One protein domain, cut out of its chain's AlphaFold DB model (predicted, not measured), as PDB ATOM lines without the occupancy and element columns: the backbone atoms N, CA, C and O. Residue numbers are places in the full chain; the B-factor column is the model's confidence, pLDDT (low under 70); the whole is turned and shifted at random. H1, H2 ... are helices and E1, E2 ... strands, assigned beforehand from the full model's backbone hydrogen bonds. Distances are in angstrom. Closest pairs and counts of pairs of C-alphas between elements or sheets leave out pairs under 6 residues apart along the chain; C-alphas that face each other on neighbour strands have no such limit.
ATOM      1  N   ILE A   6     212.608 189.948 235.615       55.06
ATOM      2  CA  ILE A   6     212.271 190.801 234.456       55.06
ATOM      3  C   ILE A   6     210.870 190.495 233.900       55.06
ATOM      4  O   ILE A   6     210.110 191.417 233.617       55.06
ATOM      5  N   ARG A   7     210.494 189.208 233.812       60.19
ATOM      6  CA  ARG A   7     209.202 188.765 233.250       60.19
ATOM      7  C   ARG A   7     208.002 189.185 234.112       60.19
ATOM      8  O   ARG A   7     206.936 189.476 233.580       60.19
ATOM      9  N   ARG A   8     208.187 189.250 235.436       64.31
ATOM     10  CA  ARG A   8     207.138 189.628 236.394       64.31
ATOM     11  C   ARG A   8     206.839 191.127 236.330       64.31
ATOM     12  O   ARG A   8     205.689 191.499 236.138       64.31
ATOM     13  N   LYS A   9     207.881 191.970 236.326       64.31
ATOM     14  CA  LYS A   9     207.733 193.430 236.168       64.31
ATOM     15  C   LYS A   9     207.107 193.825 234.826       64.31
ATOM     16  O   LYS A   9     206.321 194.767 234.772       64.31
ATOM     17  N   SER A  10     207.429 193.118 233.736       75.19
ATOM     18  CA  SER A  10     206.800 193.380 232.432       75.19
ATOM     19  C   SER A  10     205.318 193.010 232.408       75.19
ATOM     20  O   SER A  10     204.528 193.719 231.794       75.19
ATOM     21  N   GLN A  11     204.941 191.928 233.091       76.81
ATOM     22  CA  GLN A  11     203.558 191.462 233.153       76.81
ATOM     23  C   GLN A  11     202.703 192.335 234.078       76.81
ATOM     24  O   GLN A  11     201.608 192.713 233.690       76.81
ATOM     25  N   GLU A  12     203.223 192.748 235.236       75.94
ATOM     26  CA  GLU A  12     202.570 193.729 236.120       75.94
ATOM     27  C   GLU A  12     202.302 195.047 235.385       75.94
ATOM     28  O   GLU A  12     201.199 195.583 235.444       75.94
ATOM     29  N   LYS A  13     203.283 195.538 234.616       76.69
ATOM     30  CA  LYS A  13     203.121 196.756 233.812       76.69
ATOM     31  C   LYS A  13     202.093 196.591 232.687       76.69
ATOM     32  O   LYS A  13     201.402 197.552 232.370       76.69
ATOM     33  N   LEU A  14     202.000 195.410 232.075       77.81
ATOM     34  CA  LEU A  14     200.987 195.116 231.057       77.81
ATOM     35  C   LEU A  14     199.583 195.078 231.678       77.81
ATOM     36  O   LEU A  14     198.708 195.813 231.236       77.81
ATOM     37  N   LEU A  15     199.410 194.323 232.765       80.19
ATOM     38  CA  LEU A  15     198.142 194.212 233.493       80.19
ATOM     39  C   LEU A  15     197.679 195.552 234.076       80.19
ATOM     40  O   LEU A  15     196.482 195.806 234.153       80.19
ATOM     41  N   ALA A  16     198.609 196.424 234.472       77.12
ATOM     42  CA  ALA A  16     198.284 197.777 234.912       77.12
ATOM     43  C   ALA A  16     197.746 198.654 233.769       77.12
ATOM     44  O   ALA A  16     196.884 199.492 234.009       77.12
ATOM     45  N   ARG A  17     198.224 198.465 232.530       76.38
ATOM     46  CA  ARG A  17     197.725 199.199 231.351       76.38
ATOM     47  C   ARG A  17     196.366 198.696 230.878       76.38
ATOM     48  O   ARG A  17     195.598 199.479 230.340       76.38
ATOM     49  N   GLU A  18     196.101 197.407 231.055       82.06
ATOM     50  CA  GLU A  18     194.835 196.755 230.696       82.06
ATOM     51  C   GLU A  18     193.811 196.779 231.842       82.06
ATOM     52  O   GLU A  18     192.720 196.225 231.715       82.06
ATOM     53  N   ALA A  19     194.153 197.405 232.972       82.94
ATOM     54  CA  ALA A  19     193.246 197.553 234.095       82.94
ATOM     55  C   ALA A  19     191.996 198.332 233.668       82.94
ATOM     56  O   ALA A  19     192.087 199.360 232.994       82.94
ATOM     57  N   LEU A  20     190.828 197.838 234.081       86.50
ATOM     58  CA  LEU A  20     189.575 198.551 233.876       86.50
ATOM     59  C   LEU A  20     189.627 199.897 234.606       86.50
ATOM     60  O   LEU A  20     190.177 200.000 235.703       86.50
ATOM     61  N   ALA A  21     189.059 200.925 233.979       87.81
ATOM     62  CA  ALA A  21     188.940 202.235 234.598       87.81
ATOM     63  C   ALA A  21     188.038 202.160 235.836       87.81
ATOM     64  O   ALA A  21     187.063 201.404 235.862       87.81
ATOM     65  N   MET A  22     188.348 202.981 236.838       88.06
ATOM     66  CA  MET A  22     187.505 203.099 238.019       88.06
ATOM     67  C   MET A  22     186.121 203.640 237.620       88.06
ATOM     68  O   MET A  22     186.058 204.622 236.870       88.06
ATOM     69  N   PRO A  23     185.015 203.030 238.087       88.31
ATOM     70  CA  PRO A  23     183.679 203.557 237.843       88.31
ATOM     71  C   PRO A  23     183.545 204.994 238.359       88.31
ATOM     72  O   PRO A  23     184.082 205.324 239.413       88.31
ATOM     73  N   VAL A  24     182.796 205.842 237.648       89.56
ATOM     74  CA  VAL A  24     182.568 207.244 238.060       89.56
ATOM     75  C   VAL A  24     181.963 207.313 239.465       89.56
ATOM     76  O   VAL A  24     182.482 208.033 240.304       89.56
ATOM     77  N   ALA A  25     180.976 206.463 239.764       89.25
ATOM     78  CA  ALA A  25     180.362 206.394 241.091       89.25
ATOM     79  C   ALA A  25     181.367 206.102 242.224       89.25
ATOM     80  O   ALA A  25     181.193 206.597 243.330       89.25
ATOM     81  N   ALA A  26     182.440 205.351 241.947       91.06
ATOM     82  CA  ALA A  26     183.503 205.104 242.919       91.06
ATOM     83  C   ALA A  26     184.484 206.289 243.050       91.06
ATOM     84  O   ALA A  26     185.149 206.424 244.064       91.06
ATOM     85  N   ASN A  27     184.590 207.178 242.057       89.25
ATOM     86  CA  ASN A  27     185.322 208.440 242.248       89.25
ATOM     87  C   ASN A  27     184.550 209.418 243.142       89.25
ATOM     88  O   ASN A  27     185.168 210.173 243.889       89.25
ATOM     89  N   ASP A  28     183.222 209.422 243.031       92.31
ATOM     90  CA  ASP A  28     182.371 210.424 243.679       92.31
ATOM     91  C   ASP A  28     182.066 210.094 245.150       92.31
ATOM     92  O   ASP A  28     181.762 210.993 245.934       92.31
ATOM     93  N   ASP A  29     182.166 208.818 245.538       93.44
ATOM     94  CA  ASP A  29     181.936 208.358 246.908       93.44
ATOM     95  C   ASP A  29     183.264 208.151 247.671       93.44
ATOM     96  O   ASP A  29     183.991 207.190 247.390       93.44
ATOM     97  N   PRO A  30     183.587 208.994 248.676       89.69
ATOM     98  CA  PRO A  30     184.813 208.867 249.464       89.69
ATOM     99  C   PRO A  30     184.838 207.631 250.376       89.69
ATOM    100  O   PRO A  30     185.903 207.296 250.894       89.69
ATOM    101  N   ALA A  31     183.698 206.972 250.603       89.56
ATOM    102  CA  ALA A  31     183.621 205.715 251.344       89.56
ATOM    103  C   ALA A  31     183.810 204.483 250.445       89.56
ATOM    104  O   ALA A  31     183.889 203.362 250.951       89.56
ATOM    105  N   SER A  32     183.885 204.668 249.124       91.12
ATOM    106  CA  SER A  32     184.064 203.564 248.190       91.12
ATOM    107  C   SER A  32     185.455 202.931 248.304       91.12
ATOM    108  O   SER A  32     186.453 203.571 248.643       91.12
ATOM    109  N   PHE A  33     185.526 201.633 248.014       88.62
ATOM    110  CA  PHE A  33     186.773 200.876 247.993       88.62
ATOM    111  C   PHE A  33     186.684 199.694 247.017       88.62
ATOM    112  O   PHE A  33     185.598 199.228 246.673       88.62
ATOM    113  N   GLU A  34     187.836 199.203 246.549       88.75
ATOM    114  CA  GLU A  34     187.898 198.042 245.652       88.75
ATOM    115  C   GLU A  34     187.636 196.748 246.442       88.75
ATOM    116  O   GLU A  34     188.407 196.383 247.330       88.75
ATOM    117  N   LEU A  35     186.549 196.047 246.109       88.31
ATOM    118  CA  LEU A  35     186.148 194.794 246.763       88.31
ATOM    119  C   LEU A  35     186.790 193.554 246.127       88.31
ATOM    120  O   LEU A  35     187.266 192.658 246.824       88.31
ATOM    121  N   LEU A  36     186.775 193.486 244.797       89.56
ATOM    122  CA  LEU A  36     187.159 192.312 244.024       89.56
ATOM    123  C   LEU A  36     187.869 192.751 242.748       89.56
ATOM    124  O   LEU A  36     187.394 193.638 242.039       89.56
ATOM    125  N   ARG A  37     188.947 192.050 242.396       90.75
ATOM    126  CA  ARG A  37     189.593 192.171 241.089       90.75
ATOM    127  C   ARG A  37     189.742 190.802 240.443       90.75
ATOM    128  O   ARG A  37     190.191 189.857 241.088       90.75
ATOM    129  N   LEU A  38     189.334 190.699 239.178       91.38
ATOM    130  CA  LEU A  38     189.254 189.447 238.423       91.38
ATOM    131  C   LEU A  38     190.186 189.470 237.212       91.38
ATOM    132  O   LEU A  38     190.310 190.487 236.529       91.38
ATOM    133  N   TRP A  39     190.778 188.317 236.907       91.56
ATOM    134  CA  TRP A  39     191.558 188.080 235.694       91.56
ATOM    135  C   TRP A  39     191.152 186.761 235.047       91.56
ATOM    136  O   TRP A  39     190.958 185.757 235.731       91.56
ATOM    137  N   ALA A  40     191.095 186.741 233.717       90.31
ATOM    138  CA  ALA A  40     191.041 185.496 232.964       90.31
ATOM    139  C   ALA A  40     192.461 184.915 232.854       90.31
ATOM    140  O   ALA A  40     193.344 185.531 232.259       90.31
ATOM    141  N   VAL A  41     192.680 183.731 233.425       90.88
ATOM    142  CA  VAL A  41     193.966 183.021 233.411       90.88
ATOM    143  C   VAL A  41     193.707 181.569 233.031       90.88
ATOM    144  O   VAL A  41     192.925 180.891 233.688       90.88
ATOM    145  N   ASP A  42     194.325 181.092 231.950       90.31
ATOM    146  CA  ASP A  42     194.241 179.693 231.500       90.31
ATOM    147  C   ASP A  42     192.804 179.134 231.416       90.31
ATOM    148  O   ASP A  42     192.522 178.003 231.813       90.31
ATOM    149  N   ARG A  43     191.873 179.934 230.871       87.06
ATOM    150  CA  ARG A  43     190.425 179.626 230.762       87.06
ATOM    151  C   ARG A  43     189.687 179.514 232.106       87.06
ATOM    152  O   ARG A  43     188.556 179.037 232.140       87.06
ATOM    153  N   SER A  44     190.303 179.976 233.187       86.38
ATOM    154  CA  SER A  44     189.717 180.085 234.525       86.38
ATOM    155  C   SER A  44     189.716 181.540 234.998       86.38
ATOM    156  O   SER A  44     190.345 182.407 234.389       86.38
ATOM    157  N   LEU A  45     189.003 181.810 236.092       90.06
ATOM    158  CA  LEU A  45     189.055 183.099 236.775       90.06
ATOM    159  C   LEU A  45     190.048 183.020 237.936       90.06
ATOM    160  O   LEU A  45     189.914 182.167 238.809       90.06
ATOM    161  N   ALA A  46     191.025 183.923 237.945       91.00
ATOM    162  CA  ALA A  46     191.831 184.231 239.120       91.00
ATOM    163  C   ALA A  46     191.281 185.504 239.774       91.00
ATOM    164  O   ALA A  46     190.824 186.406 239.068       91.00
ATOM    165  N   MET A  47     191.328 185.590 241.105       90.88
ATOM    166  CA  MET A  47     190.772 186.730 241.836       90.88
ATOM    167  C   MET A  47     191.658 187.217 242.979       90.88
ATOM    168  O   MET A  47     192.390 186.443 243.593       90.88
ATOM    169  N   SER A  48     191.557 188.510 243.273       90.06
ATOM    170  CA  SER A  48     191.979 189.125 244.532       90.06
ATOM    171  C   SER A  48     190.739 189.679 245.216       90.06
ATOM    172  O   SER A  48     189.957 190.381 244.577       90.06
ATOM    173  N   VAL A  49     190.562 189.341 246.489       87.38
ATOM    174  CA  VAL A  49     189.417 189.751 247.310       87.38
ATOM    175  C   VAL A  49     189.938 190.644 248.424       87.38
ATOM    176  O   VAL A  49     190.946 190.311 249.051       87.38
ATOM    177  N   CYS A  50     189.278 191.775 248.653       85.38
ATOM    178  CA  CYS A  50     189.599 192.661 249.761       85.38
ATOM    179  C   CYS A  50     189.401 191.915 251.094       85.38
ATOM    180  O   CYS A  50     188.286 191.474 251.370       85.38
ATOM    181  N   PRO A  51     190.439 191.785 251.946       77.56
ATOM    182  CA  PRO A  51     190.306 191.114 253.241       77.56
ATOM    183  C   PRO A  51     189.334 191.816 254.193       77.56
ATOM    184  O   PRO A  51     188.841 191.186 255.114       77.56
ATOM    185  N   ALA A  52     189.060 193.106 253.961       73.25
ATOM    186  CA  ALA A  52     188.097 193.880 254.739       73.25
ATOM    187  C   ALA A  52     186.638 193.480 254.469       73.25
ATOM    188  O   ALA A  52     185.744 193.991 255.139       73.25
ATOM    189  N   ILE A  53     186.381 192.573 253.515       71.56
ATOM    190  CA  ILE A  53     185.115 191.837 253.463       71.56
ATOM    191  C   ILE A  53     185.121 190.838 254.628       71.56
ATOM    192  O   ILE A  53     185.350 189.640 254.467       71.56
ATOM    193  N   GLU A  54     184.909 191.365 255.827       65.19
ATOM    194  CA  GLU A  54     184.450 190.617 256.986       65.19
ATOM    195  C   GLU A  54     182.923 190.673 256.924       65.19
ATOM    196  O   GLU A  54     182.327 191.732 257.112       65.19
ATOM    197  N   GLY A  55     182.286 189.569 256.546       71.25
ATOM    198  CA  GLY A  55     180.845 189.532 256.324       71.25
ATOM    199  C   GLY A  55     180.285 188.135 256.522       71.25
ATOM    200  O   GLY A  55     180.996 187.133 256.403       71.25
ATOM    201  N   GLU A  56     178.999 188.075 256.828       85.25
ATOM    202  CA  GLU A  56     178.260 186.825 256.938       85.25
ATOM    203  C   GLU A  56     178.037 186.229 255.536       85.25
ATOM    204  O   GLU A  56     178.124 186.936 254.525       85.25
ATOM    205  N   PRO A  57     177.692 184.935 255.413       88.56
ATOM    206  CA  PRO A  57     177.375 184.328 254.117       88.56
ATOM    207  C   PRO A  57     176.354 185.117 253.274       88.56
ATOM    208  O   PRO A  57     176.396 185.058 252.046       88.56
ATOM    209  N   SER A  58     175.460 185.880 253.912       87.62
ATOM    210  CA  SER A  58     174.512 186.775 253.242       87.62
ATOM    211  C   SER A  58     175.178 187.906 252.459       87.62
ATOM    212  O   SER A  58     174.710 188.227 251.369       87.62
ATOM    213  N   ASP A  59     176.273 188.476 252.964       85.19
ATOM    214  CA  ASP A  59     176.974 189.594 252.321       85.19
ATOM    215  C   ASP A  59     177.671 189.122 251.041       85.19
ATOM    216  O   ASP A  59     177.576 189.747 249.983       85.19
ATOM    217  N   PHE A  60     178.279 187.935 251.100       87.06
ATOM    218  CA  PHE A  60     178.798 187.256 249.913       87.06
ATOM    219  C   PHE A  60     177.678 186.869 248.939       87.06
ATOM    220  O   PHE A  60     177.867 186.940 247.726       87.06
ATOM    221  N   GLY A  61     176.502 186.497 249.448       90.00
ATOM    222  CA  GLY A  61     175.312 186.259 248.633       90.00
ATOM    223  C   GLY A  61     174.879 187.496 247.842       90.00
ATOM    224  O   GLY A  61     174.635 187.391 246.639       90.00
ATOM    225  N   ALA A  62     174.842 188.666 248.486       89.44
ATOM    226  CA  ALA A  62     174.529 189.937 247.834       89.44
ATOM    227  C   ALA A  62     175.566 190.288 246.753       89.44
ATOM    228  O   ALA A  62     175.196 190.543 245.608       89.44
ATOM    229  N   LEU A  63     176.862 190.165 247.072       89.50
ATOM    230  CA  LEU A  63     177.948 190.359 246.106       89.50
ATOM    231  C   LEU A  63     177.778 189.478 244.855       89.50
ATOM    232  O   LEU A  63     177.942 189.944 243.727       89.50
ATOM    233  N   LEU A  64     177.447 188.194 245.034       91.19
ATOM    234  CA  LEU A  64     177.227 187.268 243.920       91.19
ATOM    235  C   LEU A  64     175.987 187.635 243.093       91.19
ATOM    236  O   LEU A  64     176.021 187.519 241.866       91.19
ATOM    237  N   ALA A  65     174.911 188.086 243.740       94.00
ATOM    238  CA  ALA A  65     173.692 188.520 243.063       94.00
ATOM    239  C   ALA A  65     173.922 189.775 242.200       94.00
ATOM    240  O   ALA A  65     173.417 189.847 241.071       94.00
ATOM    241  N   ASP A  66     174.729 190.723 242.680       93.69
ATOM    242  CA  ASP A  66     175.095 191.930 241.934       93.69
ATOM    243  C   ASP A  66     175.996 191.596 240.740       93.69
ATOM    244  O   ASP A  66     175.727 192.023 239.613       93.69
ATOM    245  N   LEU A  67     177.014 190.749 240.941       93.12
ATOM    246  CA  LEU A  67     177.866 190.252 239.854       93.12
ATOM    247  C   LEU A  67     177.047 189.552 238.764       93.12
ATOM    248  O   LEU A  67     177.252 189.799 237.572       93.12
ATOM    249  N   PHE A  68     176.107 188.696 239.164       95.50
ATOM    250  CA  PHE A  68     175.202 188.017 238.245       95.50
ATOM    251  C   PHE A  68     174.335 189.011 237.464       95.50
ATOM    252  O   PHE A  68     174.218 188.908 236.241       95.50
ATOM    253  N   SER A  69     173.766 190.001 238.154       95.50
ATOM    254  CA  SER A  69     172.918 191.025 237.542       95.50
ATOM    255  C   SER A  69     173.680 191.853 236.509       95.50
ATOM    256  O   SER A  69     173.215 191.982 235.377       95.50
ATOM    257  N   HIS A  70     174.887 192.316 236.838       93.69
ATOM    258  CA  HIS A  70     175.731 193.044 235.893       93.69
ATOM    259  C   HIS A  70     176.135 192.196 234.683       93.69
ATOM    260  O   HIS A  70     176.180 192.705 233.563       93.69
ATOM    261  N   ALA A  71     176.419 190.903 234.867       94.81
ATOM    262  CA  ALA A  71     176.733 190.014 233.749       94.81
ATOM    263  C   ALA A  71     175.541 189.866 232.787       94.81
ATOM    264  O   ALA A  71     175.729 189.927 231.567       94.81
ATOM    265  N   CYS A  72     174.329 189.725 233.330       96.81
ATOM    266  CA  CYS A  72     173.100 189.634 232.545       96.81
ATOM    267  C   CYS A  72     172.844 190.921 231.759       96.81
ATOM    268  O   CYS A  72     172.676 190.864 230.543       96.81
ATOM    269  N   GLU A  73     172.895 192.076 232.428       95.69
ATOM    270  CA  GLU A  73     172.711 193.391 231.805       95.69
ATOM    271  C   GLU A  73     173.716 193.606 230.664       95.69
ATOM    272  O   GLU A  73     173.348 193.949 229.541       95.69
ATOM    273  N   ARG A  74     175.003 193.332 230.912       94.44
ATOM    274  CA  ARG A  74     176.056 193.462 229.894       94.44
ATOM    275  C   ARG A  74     175.819 192.562 228.687       94.44
ATOM    276  O   ARG A  74     176.090 192.978 227.561       94.44
ATOM    277  N   TYR A  75     175.354 191.337 228.907       96.00
ATOM    278  CA  TYR A  75     175.059 190.416 227.816       96.00
ATOM    279  C   TYR A  75     173.823 190.863 227.032       96.00
ATOM    280  O   TYR A  75     173.886 190.879 225.805       96.00
ATOM    281  N   ALA A  76     172.768 191.309 227.718       96.25
ATOM    282  CA  ALA A  76     171.540 191.829 227.113       96.25
ATOM    283  C   ALA A  76     171.818 193.040 226.233       96.25
ATOM    284  O   ALA A  76     171.417 193.072 225.073       96.25
ATOM    285  N   LEU A  77     172.610 193.989 226.734       95.31
ATOM    286  CA  LEU A  77     173.052 195.148 225.959       95.31
ATOM    287  C   LEU A  77     173.833 194.750 224.701       95.31
ATOM    288  O   LEU A  77     173.764 195.438 223.686       95.31
ATOM    289  N   ARG A  78     174.590 193.650 224.755       95.81
ATOM    290  CA  ARG A  78     175.395 193.172 223.628       95.81
ATOM    291  C   ARG A  78     174.566 192.435 222.574       95.81
ATOM    292  O   ARG A  78     174.883 192.557 221.394       95.81
ATOM    293  N   THR A  79     173.584 191.631 222.978       95.94
ATOM    294  CA  THR A  79     172.804 190.785 222.055       95.94
ATOM    295  C   THR A  79     171.468 191.395 221.645       95.94
ATOM    296  O   THR A  79     170.918 191.001 220.621       95.94
ATOM    297  N   GLY A  80     170.954 192.363 222.407       95.06
ATOM    298  CA  GLY A  80     169.616 192.928 222.226       95.06
ATOM    299  C   GLY A  80     168.484 191.998 222.679       95.06
ATOM    300  O   GLY A  80     167.321 192.295 222.422       95.06
ATOM    301  N   GLU A  81     168.805 190.875 223.325       95.75
ATOM    302  CA  GLU A  81     167.810 189.945 223.865       95.75
ATOM    303  C   GLU A  81     167.197 190.470 225.179       95.75
ATOM    304  O   GLU A  81     167.852 191.229 225.904       95.75
ATOM    305  N   PRO A  82     165.964 190.056 225.529       95.25
ATOM    306  CA  PRO A  82     165.351 190.409 226.804       95.25
ATOM    307  C   PRO A  82     166.190 189.932 227.994       95.25
ATOM    308  O   PRO A  82     166.585 188.767 228.082       95.25
ATOM    309  N   GLU A  83     166.409 190.818 228.966       93.88
ATOM    310  CA  GLU A  83     167.203 190.503 230.159       93.88
ATOM    311  C   GLU A  83     166.619 189.324 230.959       93.88
ATOM    312  O   GLU A  83     167.374 188.545 231.541       93.88
ATOM    313  N   SER A  84     165.293 189.142 230.957       94.06
ATOM    314  CA  SER A  84     164.622 188.011 231.612       94.06
ATOM    315  C   SER A  84     165.105 186.656 231.091       94.06
ATOM    316  O   SER A  84     165.368 185.745 231.880       94.06
ATOM    317  N   ASP A  85     165.264 186.539 229.775       94.19
ATOM    318  CA  ASP A  85     165.615 185.288 229.101       94.19
ATOM    319  C   ASP A  85     167.102 184.977 229.311       94.19
ATOM    320  O   ASP A  85     167.495 183.830 229.562       94.19
ATOM    321  N   ILE A  86     167.930 186.025 229.314       96.62
ATOM    322  CA  ILE A  86     169.353 185.942 229.646       96.62
ATOM    323  C   ILE A  86     169.549 185.538 231.102       96.62
ATOM    324  O   ILE A  86     170.346 184.638 231.369       96.62
ATOM    325  N   ARG A  87     168.816 186.145 232.044       96.19
ATOM    326  CA  ARG A  87     168.875 185.778 233.467       96.19
ATOM    327  C   ARG A  87     168.527 184.309 233.662       96.19
ATOM    328  O   ARG A  87     169.284 183.598 234.316       96.19
ATOM    329  N   ALA A  88     167.442 183.827 233.061       94.62
ATOM    330  CA  ALA A  88     167.071 182.415 233.149       94.62
ATOM    331  C   ALA A  88     168.178 181.495 232.600       94.62
ATOM    332  O   ALA A  88     168.579 180.534 233.259       94.62
ATOM    333  N   SER A  89     168.725 181.826 231.429       94.75
ATOM    334  CA  SER A  89     169.760 181.029 230.760       94.75
ATOM    335  C   SER A  89     171.091 181.023 231.522       94.75
ATOM    336  O   SER A  89     171.699 179.967 231.708       94.75
ATOM    337  N   MET A  90     171.544 182.183 232.006       95.44
ATOM    338  CA  MET A  90     172.762 182.299 232.812       95.44
ATOM    339  C   MET A  90     172.612 181.602 234.164       95.44
ATOM    340  O   MET A  90     173.548 180.934 234.605       95.44
ATOM    341  N   PHE A  91     171.445 181.713 234.807       94.62
ATOM    342  CA  PHE A  91     171.173 181.015 236.062       94.62
ATOM    343  C   PHE A  91     171.193 179.498 235.873       94.62
ATOM    344  O   PHE A  91     171.808 178.793 236.671       94.62
ATOM    345  N   LEU A  92     170.593 178.984 234.794       93.69
ATOM    346  CA  LEU A  92     170.645 177.559 234.478       93.69
ATOM    347  C   LEU A  92     172.089 177.086 234.258       93.69
ATOM    348  O   LEU A  92     172.499 176.082 234.835       93.69
ATOM    349  N   ALA A  93     172.889 177.831 233.487       91.62
ATOM    350  CA  ALA A  93     174.300 177.510 233.265       91.62
ATOM    351  C   ALA A  93     175.116 177.511 234.573       91.62
ATOM    352  O   ALA A  93     175.955 176.631 234.785       91.62
ATOM    353  N   PHE A  94     174.848 178.470 235.466       90.56
ATOM    354  CA  PHE A  94     175.410 178.507 236.814       90.56
ATOM    355  C   PHE A  94     175.000 177.263 237.611       90.56
ATOM    356  O   PHE A  94     175.866 176.529 238.080       90.56
ATOM    357  N   ALA A  95     173.703 176.965 237.703       89.50
ATOM    358  CA  ALA A  95     173.185 175.828 238.457       89.50
ATOM    359  C   ALA A  95     173.745 174.489 237.954       89.50
ATOM    360  O   ALA A  95     174.134 173.661 238.770       89.50
ATOM    361  N   CYS A  96     173.877 174.292 236.637       88.44
ATOM    362  CA  CYS A  96     174.513 173.100 236.069       88.44
ATOM    363  C   CYS A  96     175.969 172.947 236.532       88.44
ATOM    364  O   CYS A  96     176.380 171.857 236.919       88.44
ATOM    365  N   ARG A  97     176.735 174.045 236.573       83.44
ATOM    366  CA  ARG A  97     178.124 174.027 237.052       83.44
ATOM    367  C   ARG A  97     178.238 173.629 238.529       83.44
ATOM    368  O   ARG A  97     179.227 173.001 238.892       83.44
ATOM    369  N   PHE A  98     177.263 173.996 239.362       76.31
ATOM    370  CA  PHE A  98     177.212 173.596 240.776       76.31
ATOM    371  C   PHE A  98     176.589 172.215 240.990       76.31
ATOM    372  O   PHE A  98     176.950 171.549 241.948       76.31
ATOM    373  N   GLY A  99     175.669 171.779 240.126       65.88
ATOM    374  CA  GLY A  99     175.046 170.453 240.168       65.88
ATOM    375  C   GLY A  99     175.979 169.323 239.719       65.88
ATOM    376  O   GLY A  99     175.795 168.183 240.138       65.88
ATOM    377  N   ASP A 100     177.025 169.641 238.949       57.78
ATOM    378  CA  ASP A 100     178.126 168.739 238.575       57.78
ATOM    379  C   ASP A 100     179.113 168.480 239.745       57.78
ATOM    380  O   ASP A 100     180.337 168.514 239.592       57.78
TER     381      ASP A 100
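AT A GLANCE: This is residues 6 to 100 of the 104 residues of a protein of Lysobacter soli (UniProt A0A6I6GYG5). This is an open, loosely built model: a thin antiparallel hairpin of two strands, E1 and E2, stands between a pair of helices, H3 and H4, and a separate helix, H1, whose residues 6 to 14 stick out. H3 and H4 make a V that narrows towards the short turn joining them, while the small helix H2 lies away from that pair. The printed part has 95 residues, with four named helices and two named strands in the order H1, H2, E1, E2, H3, H4; the class is mostly helix. The whole is loose, with a radius of gyration of the C-alphas of 16.4 A, and spans 45 by 32 by 30 A.

HOW THE PARTS SIT: The sheet has two strands, E1, residues 36 to 41, and E2, residues 44 to 49, which form a hairpin. They are antiparallel, with 156 degrees between their directions; the C-alphas of Leu 38 and Met 47 face each other at 4.6 A. N 39 and O 46 are within hydrogen-bond range at 2.9 A, as are N 44 and O 41 at 2.8 A. E1 is apart from H3, residues 57 to 79, and both strands are apart from H4, residues 83 to 99. H3 and H4 touch, their closest C-alphas being those of Ala 76 and Glu 83, 5.5 A apart. H3 touches with residues 69 to 76 alone, and H4 with residues 83 to 90 alone. They run opposite ways at a steep tilt of 51 degrees. H1, residues 6 to 17, and H2, residues 24 to 28, touch no helix, and H1 is apart from both strands. In H1, H2, H3 and H4 every O i to N i+4 pair is within hydrogen-bond range.

IN THESE COORDINATES: E1 measures 15.7 A from first to last C-alpha and E2 16.0 A; E1 begins at C-alpha 36, (187.159, 192.312, 244.024). H3, the longest helix, measures 33.0 A and H4 23.7 A, ending at C-alpha 99, (175.046, 170.453, 240.168). H1 measures 17.1 A and begins at C-alpha 6, (212.271, 190.801, 234.456). H2 measures 6.5 A.

THE WHOLE: The two C-alphas farthest apart are those of Ile 6 and Ser 84, 47.8 A. The printed part has no cut. The links E1 to E2 and H3 to H4 are tight, the other three are short, and none is long. Residues 40 to 45 stand free, as do residues 54 to 62, of which 57 to 62 belong to H3. The mean pLDDT of the printed part is 86.9; residues 6 to 9, residue 54 and residues 99 to 100 are under 70.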